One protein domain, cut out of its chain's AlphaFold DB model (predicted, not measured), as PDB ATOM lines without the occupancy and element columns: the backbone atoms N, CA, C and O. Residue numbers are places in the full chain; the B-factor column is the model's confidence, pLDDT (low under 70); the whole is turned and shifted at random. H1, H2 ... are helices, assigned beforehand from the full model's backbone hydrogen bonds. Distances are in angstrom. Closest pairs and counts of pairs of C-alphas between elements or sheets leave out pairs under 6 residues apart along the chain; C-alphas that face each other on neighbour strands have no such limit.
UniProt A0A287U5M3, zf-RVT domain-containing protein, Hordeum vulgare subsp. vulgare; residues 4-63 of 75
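What this domain is: This is residues 4 to 63 of the 75 residues of the protein "zf-RVT domain-containing protein" of Hordeum vulgare subsp. vulgare (UniProt A0A287U5M3). Three separate helices are strung along an open, drawn-out chain with no shared core: H1 at one end, H2 in the middle stretch, and the small H3 at the other end. Between H1 and H2 a long strand-free loop, residues 18 to 39, bridges the gap and folds back on itself around residues 29 to 36. The printed part has 60 residues, with named helices in the order H1, H2, H3 and no named strand; the class is all helix, though under half of the residues, 28 of 60, are in named elements. The whole is extended, with a radius of gyration of the C-alphas of 20.1 A, and its outline is flat, spanning 57 by 34 by 16 A.

Where its parts are: Find C-alpha 4 at (101.210, 101.053, 107.278); from there H1, residues 4 to 17, runs 20.0 A to C-alpha 17 at (110.150, 111.241, 92.555). Go on to Ala 40, where H2, residues 40 to 47, begins. H3 is residues 57 to 62 and ends with C-alpha 62 at (93.641, 137.710, 140.853).

How they stand to each other: Start at H1, which touches no helix: H1 and H2 are apart, and so are H1 and H3. Further along, H2 and H3 are apart too. Residues 4 to 26, of which 4 to 17 belong to H1, stand free, as do residues 50 to 63, of which 57 to 62 belong to H3. In H1, H2 and H3 every O i to N i+4 pair is within hydrogen-bond range.

The domain as a whole: The C-alphas of His 18 and Gly 63, the two farthest apart, are 57.7 A from each other. The printed part has no cut. The link from H1 to H2, 22 residues, is long, and that from H2 to H3, 9 residues, is short. In the B-factor column of this model, residues 54 to 63 are under 70, while the mean pLDDT of the printed part is 86.5.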
ATOM      1  N   GLN A   4     101.328  99.602 107.149       90.94
ATOM      2  CA  GLN A   4     101.210 101.053 107.278       90.94
ATOM      3  C   GLN A   4     102.522 101.782 106.952       90.94
ATOM      4  O   GLN A   4     102.505 102.754 106.202       90.94
ATOM      5  N   GLU A   5     103.651 101.283 107.454       92.62
ATOM      6  CA  GLU A   5     104.979 101.864 107.210       92.62
ATOM      7  C   GLU A   5     105.348 101.798 105.723       92.62
ATOM      8  O   GLU A   5     105.846 102.761 105.144       92.62
ATOM      9  N   ILE A   6     105.029 100.673 105.071       94.06
ATOM     10  CA  ILE A   6     105.237 100.492 103.627       94.06
ATOM     11  C   ILE A   6     104.358 101.472 102.835       94.06
ATOM     12  O   ILE A   6     104.830 102.087 101.879       94.06
ATOM     13  N   GLY A   7     103.102 101.660 103.247       94.38
ATOM     14  CA  GLY A   7     102.198 102.628 102.624       94.38
ATOM     15  C   GLY A   7     102.705 104.071 102.731       94.38
ATOM     16  O   GLY A   7     102.704 104.798 101.737       94.38
ATOM     17  N   GLN A   8     103.191 104.476 103.907       94.50
ATOM     18  CA  GLN A   8     103.774 105.807 104.117       94.50
ATOM     19  C   GLN A   8     105.050 106.014 103.294       94.50
ATOM     20  O   GLN A   8     105.230 107.076 102.688       94.50
ATOM     21  N   TYR A   9     105.905 104.993 103.229       94.44
ATOM     22  CA  TYR A   9     107.104 105.018 102.401       94.44
ATOM     23  C   TYR A   9     106.762 105.218 100.919       94.44
ATOM     24  O   TYR A   9     107.262 106.159 100.306       94.44
ATOM     25  N   LEU A  10     105.865 104.400 100.356       95.06
ATOM     26  CA  LEU A  10     105.469 104.494  98.945       95.06
ATOM     27  C   LEU A  10     104.831 105.848  98.611       95.06
ATOM     28  O   LEU A  10     105.157 106.439  97.583       95.06
ATOM     29  N   ALA A  11     103.972 106.373  99.490       94.25
ATOM     30  CA  ALA A  11     103.348 107.682  99.297       94.25
ATOM     31  C   ALA A  11     104.380 108.821  99.291       94.25
ATOM     32  O   ALA A  11     104.271 109.764  98.505       94.25
ATOM     33  N   THR A  12     105.392 108.737 100.155       93.69
ATOM     34  CA  THR A  12     106.481 109.720 100.204       93.69
ATOM     35  C   THR A  12     107.368 109.600  98.972       93.69
ATOM     36  O   THR A  12     107.643 110.607  98.323       93.69
ATOM     37  N   TRP A  13     107.742 108.372  98.603       94.69
ATOM     38  CA  TRP A  13     108.519 108.078  97.404       94.69
ATOM     39  C   TRP A  13     107.867 108.682  96.159       94.69
ATOM     40  O   TRP A  13     108.498 109.482  95.479       94.69
ATOM     41  N   GLN A  14     106.580 108.400  95.926       94.62
ATOM     42  CA  GLN A  14     105.830 108.938  94.784       94.62
ATOM     43  C   GLN A  14     105.813 110.472  94.746       94.62
ATOM     44  O   GLN A  14     105.887 111.065  93.673       94.62
ATOM     45  N   ARG A  15     105.727 111.143  95.901       91.62
ATOM     46  CA  ARG A  15     105.754 112.615  95.959       91.62
ATOM     47  C   ARG A  15     107.136 113.173  95.635       91.62
ATOM     48  O   ARG A  15     107.243 114.156  94.906       91.62
ATOM     49  N   VAL A  16     108.188 112.538  96.147       93.75
ATOM     50  CA  VAL A  16     109.570 112.995  95.958       93.75
ATOM     51  C   VAL A  16     110.052 112.730  94.531       93.75
ATOM     52  O   VAL A  16     110.691 113.603  93.951       93.75
ATOM     53  N   THR A  17     109.698 111.596  93.916       94.38
ATOM     54  CA  THR A  17     110.150 111.241  92.555       94.38
ATOM     55  C   THR A  17     109.728 112.239  91.481       94.38
ATOM     56  O   THR A  17     110.418 112.378  90.477       94.38
ATOM     57  N   HIS A  18     108.606 112.934  91.677       89.25
ATOM     58  CA  HIS A  18     108.108 113.951  90.747       89.25
ATOM     59  C   HIS A  18     108.544 115.379  91.111       89.25
ATOM     60  O   HIS A  18     108.127 116.329  90.453       89.25
ATOM     61  N   THR A  19     109.371 115.551  92.145       89.12
ATOM     62  CA  THR A  19     109.850 116.869  92.575       89.12
ATOM     63  C   THR A  19     111.119 117.245  91.811       89.12
ATOM     64  O   THR A  19     112.139 116.567  91.906       89.12
ATOM     65  N   THR A  20     111.078 118.339  91.052       90.31
ATOM     66  CA  THR A  20     112.262 118.898  90.385       90.31
ATOM     67  C   THR A  20     113.055 119.751  91.372       90.31
ATOM     68  O   THR A  20     112.516 120.697  91.942       90.31
ATOM     69  N   LEU A  21     114.333 119.424  91.578       89.56
ATOM     70  CA  LEU A  21     115.232 120.235  92.399       89.56
ATOM     71  C   LEU A  21     115.747 121.434  91.597       89.56
ATOM     72  O   LEU A  21     116.054 121.313  90.410       89.56
ATOM     73  N   SER A  22     115.855 122.579  92.263       90.69
ATOM     74  CA  SER A  22     116.427 123.809  91.718       90.69
ATOM     75  C   SER A  22     117.693 124.178  92.489       90.69
ATOM     76  O   SER A  22     117.863 123.776  93.637       90.69
ATOM     77  N   ALA A  23     118.578 124.951  91.859       92.81
ATOM     78  CA  ALA A  23     119.722 125.571  92.527       92.81
ATOM     79  C   ALA A  23     119.336 126.852  93.297       92.81
ATOM     80  O   ALA A  23     120.184 127.455  93.953       92.81
ATOM     81  N   GLU A  24     118.080 127.294  93.190       93.75
ATOM     82  CA  GLU A  24     117.574 128.424  93.965       93.75
ATOM     83  C   GLU A  24     117.557 128.107  95.469       93.75
ATOM     84  O   GLU A  24     117.255 126.977  95.855       93.75
ATOM     85  N   PRO A  25     117.847 129.095  96.332       91.00
ATOM     86  CA  PRO A  25     117.737 128.912  97.769       91.00
ATOM     87  C   PRO A  25     116.284 128.654  98.178       91.00
ATOM     88  O   PRO A  25     115.354 129.298  97.679       91.00
ATOM     89  N   ASP A  26     116.108 127.750  99.139       89.50
ATOM     90  CA  ASP A  26     114.804 127.446  99.713       89.50
ATOM     91  C   ASP A  26     114.154 128.695 100.321       89.50
ATOM     92  O   ASP A  26     114.796 129.519 100.980       89.50
ATOM     93  N   LYS A  27     112.839 128.817 100.123       86.62
ATOM     94  CA  LYS A  27     112.032 129.918 100.660       86.62
ATOM     95  C   LYS A  27     111.139 129.400 101.777       86.62
ATOM     96  O   LYS A  27     110.300 128.525 101.561       86.62
ATOM     97  N   LEU A  28     111.271 129.984 102.965       87.19
ATOM     98  CA  LEU A  28     110.331 129.752 104.056       87.19
ATOM     99  C   LEU A  28     109.076 130.592 103.805       87.19
ATOM    100  O   LEU A  28     109.108 131.811 103.939       87.19
ATOM    101  N   VAL A  29     107.973 129.933 103.446       91.50
ATOM    102  CA  VAL A  29     106.675 130.586 103.225       91.50
ATOM    103  C   VAL A  29     105.757 130.318 104.413       91.50
ATOM    104  O   VAL A  29     105.318 129.187 104.649       91.50
ATOM    105  N   TRP A  30     105.450 131.369 105.168       94.44
ATOM    106  CA  TRP A  30     104.551 131.320 106.312       94.44
ATOM    107  C   TRP A  30     103.086 131.380 105.867       94.44
ATOM    108  O   TRP A  30     102.580 132.413 105.445       94.44
ATOM    109  N   LYS A  31     102.370 130.259 105.986       92.81
ATOM    110  CA  LYS A  31     101.001 130.113 105.454       92.81
ATOM    111  C   LYS A  31      99.928 130.918 106.195       92.81
ATOM    112  O   LYS A  31      98.811 131.022 105.703       92.81
ATOM    113  N   TRP A  32     100.243 131.455 107.373       90.06
ATOM    114  CA  TRP A  32      99.282 132.184 108.209       90.06
ATOM    115  C   TRP A  32      99.296 133.697 107.977       90.06
ATOM    116  O   TRP A  32      98.586 134.429 108.665       90.06
ATOM    117  N   THR A  33     100.091 134.186 107.025       91.44
ATOM    118  CA  THR A  33     100.074 135.585 106.588       91.44
ATOM    119  C   THR A  33      99.963 135.653 105.068       91.44
ATOM    120  O   THR A  33     100.529 134.834 104.349       91.44
ATOM    121  N   ALA A  34      99.227 136.642 104.558       90.69
ATOM    122  CA  ALA A  34      99.024 136.802 103.115       90.69
ATOM    123  C   ALA A  34     100.321 137.152 102.365       90.69
ATOM    124  O   ALA A  34     100.471 136.804 101.198       90.69
ATOM    125  N   ASN A  35     101.264 137.820 103.039       90.88
ATOM    126  CA  ASN A  35     102.582 138.136 102.491       90.88
ATOM    127  C   ASN A  35     103.577 136.966 102.595       90.88
ATOM    128  O   ASN A  35     104.689 137.079 102.090       90.88
ATOM    129  N   GLY A  36     103.210 135.855 103.241       92.31
ATOM    130  CA  GLY A  36     104.082 134.693 103.392       92.31
ATOM    131  C   GLY A  36     105.242 134.892 104.372       92.31
ATOM    132  O   GLY A  36     106.094 134.010 104.477       92.31
ATOM    133  N   GLU A  37     105.298 136.014 105.092       93.38
ATOM    134  CA  GLU A  37     106.396 136.321 106.009       93.38
ATOM    135  C   GLU A  37     106.136 135.781 107.416       93.38
ATOM    136  O   GLU A  37     105.063 135.957 108.005       93.38
ATOM    137  N   TYR A  38     107.162 135.149 107.979       92.56
ATOM    138  CA  TYR A  38     107.150 134.704 109.362       92.56
ATOM    139  C   TYR A  38     107.340 135.885 110.319       92.56
ATOM    140  O   TYR A  38     108.213 136.730 110.137       92.56
ATOM    141  N   SER A  39     106.577 135.889 111.411       92.94
ATOM    142  CA  SER A  39     106.851 136.736 112.569       92.94
ATOM    143  C   SER A  39     106.498 135.983 113.849       92.94
ATOM    144  O   SER A  39     105.582 135.159 113.861       92.94
ATOM    145  N   ALA A  40     107.170 136.296 114.958       93.75
ATOM    146  CA  ALA A  40     106.821 135.714 116.257       93.75
ATOM    147  C   ALA A  40     105.352 135.996 116.633       93.75
ATOM    148  O   ALA A  40     104.675 135.144 117.201       93.75
ATOM    149  N   ARG A  41     104.829 137.167 116.239       91.81
ATOM    150  CA  ARG A  41     103.428 137.554 116.440       91.81
ATOM    151  C   ARG A  41     102.458 136.659 115.666       91.81
ATOM    152  O   ARG A  41     101.502 136.167 116.255       91.81
ATOM    153  N   SER A  42     102.686 136.459 114.368       92.88
ATOM    154  CA  SER A  42     101.816 135.616 113.538       92.88
ATOM    155  C   SER A  42     101.909 134.142 113.937       92.88
ATOM    156  O   SER A  42     100.900 133.446 113.907       92.88
ATOM    157  N   CYS A  43     103.084 133.686 114.379       92.75
ATOM    158  CA  CYS A  43     103.276 132.369 114.982       92.75
ATOM    159  C   CYS A  43     102.419 132.192 116.239       92.75
ATOM    160  O   CYS A  43     101.627 131.258 116.313       92.75
ATOM    161  N   TYR A  44     102.498 133.139 117.178       90.94
ATOM    162  CA  TYR A  44     101.675 133.117 118.386       90.94
ATOM    163  C   TYR A  44     100.182 133.064 118.034       90.94
ATOM    164  O   TYR A  44      99.460 132.193 118.503       90.94
ATOM    165  N   GLN A  45      99.720 133.931 117.131       89.06
ATOM    166  CA  GLN A  45      98.322 133.927 116.690       89.06
ATOM    167  C   GLN A  45      97.896 132.601 116.043       89.06
ATOM    168  O   GLN A  45      96.781 132.150 116.294       89.06
ATOM    169  N   ALA A  46      98.765 131.963 115.253       91.31
ATOM    170  CA  ALA A  46      98.498 130.657 114.651       91.31
ATOM    171  C   ALA A  46      98.376 129.545 115.705       91.31
ATOM    172  O   ALA A  46      97.477 128.714 115.604       91.31
ATOM    173  N   THR A  47      99.216 129.557 116.743       89.31
ATOM    174  CA  THR A  47      99.149 128.595 117.858       89.31
ATOM    175  C   THR A  47      97.804 128.648 118.580       89.31
ATOM    176  O   THR A  47      97.260 127.614 118.960       89.31
ATOM    177  N   PHE A  48      97.238 129.846 118.730       85.50
ATOM    178  CA  PHE A  48      95.942 130.055 119.382       85.50
ATOM    179  C   PHE A  48      94.770 130.130 118.401       85.50
ATOM    180  O   PHE A  48      93.644 130.432 118.813       85.50
ATOM    181  N   HIS A  49      94.988 129.852 117.115       86.12
ATOM    182  CA  HIS A  49      93.929 129.900 116.120       86.12
ATOM    183  C   HIS A  49      92.879 128.816 116.405       86.12
ATOM    184  O   HIS A  49      93.178 127.626 116.410       86.12
ATOM    185  N   GLY A  50      91.633 129.231 116.649       83.94
ATOM    186  CA  GLY A  50      90.548 128.328 117.053       83.94
ATOM    187  C   GLY A  50      90.536 127.973 118.545       83.94
ATOM    188  O   GLY A  50      89.685 127.194 118.973       83.94
ATOM    189  N   SER A  51      91.434 128.548 119.352       83.31
ATOM    190  CA  SER A  51      91.342 128.432 120.808       83.31
ATOM    191  C   SER A  51      90.129 129.193 121.348       83.31
ATOM    192  O   SER A  51      89.744 130.252 120.847       83.31
ATOM    193  N   ILE A  52      89.518 128.646 122.397       78.94
ATOM    194  CA  ILE A  52      88.467 129.335 123.140       78.94
ATOM    195  C   ILE A  52      89.155 130.262 124.134       78.94
ATOM    196  O   ILE A  52      89.987 129.823 124.930       78.94
ATOM    197  N   THR A  53      88.792 131.543 124.114       71.81
ATOM    198  CA  THR A  53      89.310 132.519 125.072       71.81
ATOM    199  C   THR A  53      88.889 132.122 126.484       71.81
ATOM    200  O   THR A  53      87.743 132.336 126.892       71.81
ATOM    201  N   CYS A  54      89.809 131.539 127.247       68.69
ATOM    202  CA  CYS A  54      89.575 131.243 128.649       68.69
ATOM    203  C   CYS A  54      89.970 132.460 129.489       68.69
ATOM    204  O   CYS A  54      91.136 132.845 129.559       68.69
ATOM    205  N   HIS A  55      88.996 133.064 130.166       66.00
ATOM    206  CA  HIS A  55      89.237 134.171 131.096       66.00
ATOM    207  C   HIS A  55      89.882 133.701 132.412       66.00
ATOM    208  O   HIS A  55      90.059 134.497 133.333       66.00
ATOM    209  N   SER A  56      90.268 132.424 132.514       64.81
ATOM    210  CA  SER A  56      90.969 131.853 133.667       64.81
ATOM    211  C   SER A  56      92.325 132.507 133.930       64.81
ATOM    212  O   SER A  56      92.801 132.437 135.062       64.81
ATOM    213  N   TRP A  57      92.908 133.231 132.961       67.56
ATOM    214  CA  TRP A  57      94.051 134.109 133.232       67.56
ATOM    215  C   TRP A  57      93.736 135.084 134.376       67.56
ATOM    216  O   TRP A  57      94.567 135.295 135.252       67.56
ATOM    217  N   GLN A  58      92.507 135.596 134.468       67.62
ATOM    218  CA  GLN A  58      92.113 136.467 135.574       67.62
ATOM    219  C   GLN A  58      92.158 135.749 136.925       67.62
ATOM    220  O   GLN A  58      92.425 136.403 137.920       67.62
ATOM    221  N   LEU A  59      91.935 134.433 136.984       67.94
ATOM    222  CA  LEU A  59      92.058 133.650 138.221       67.94
ATOM    223  C   LEU A  59      93.526 133.426 138.603       67.94
ATOM    224  O   LEU A  59      93.852 133.461 139.786       67.94
ATOM    225  N   ILE A  60      94.409 133.261 137.611       64.19
ATOM    226  CA  ILE A  60      95.864 133.182 137.819       64.19
ATOM    227  C   ILE A  60      96.383 134.505 138.402       64.19
ATOM    228  O   ILE A  60      97.132 134.495 139.374       64.19
ATOM    229  N   TRP A  61      95.948 135.643 137.852       62.41
ATOM    230  CA  TRP A  61      96.451 136.965 138.247       62.41
ATOM    231  C   TRP A  61      95.689 137.619 139.416       62.41
ATOM    232  O   TRP A  61      96.274 138.428 140.131       62.41
ATOM    233  N   LYS A  62      94.413 137.277 139.661       63.69
ATOM    234  CA  LYS A  62      93.641 137.710 140.853       63.69
ATOM    235  C   LYS A  62      93.763 136.745 142.033       63.69
ATOM    236  O   LYS A  62      93.227 137.028 143.105       63.69
ATOM    237  N   GLY A  63      94.420 135.601 141.848       60.78
ATOM    238  CA  GLY A  63      94.622 134.616 142.896       60.78
ATOM    239  C   GLY A  63      95.507 135.177 144.002       60.78
ATOM    240  O   GLY A  63      96.720 135.279 143.848       60.78
TER     241      GLY A  63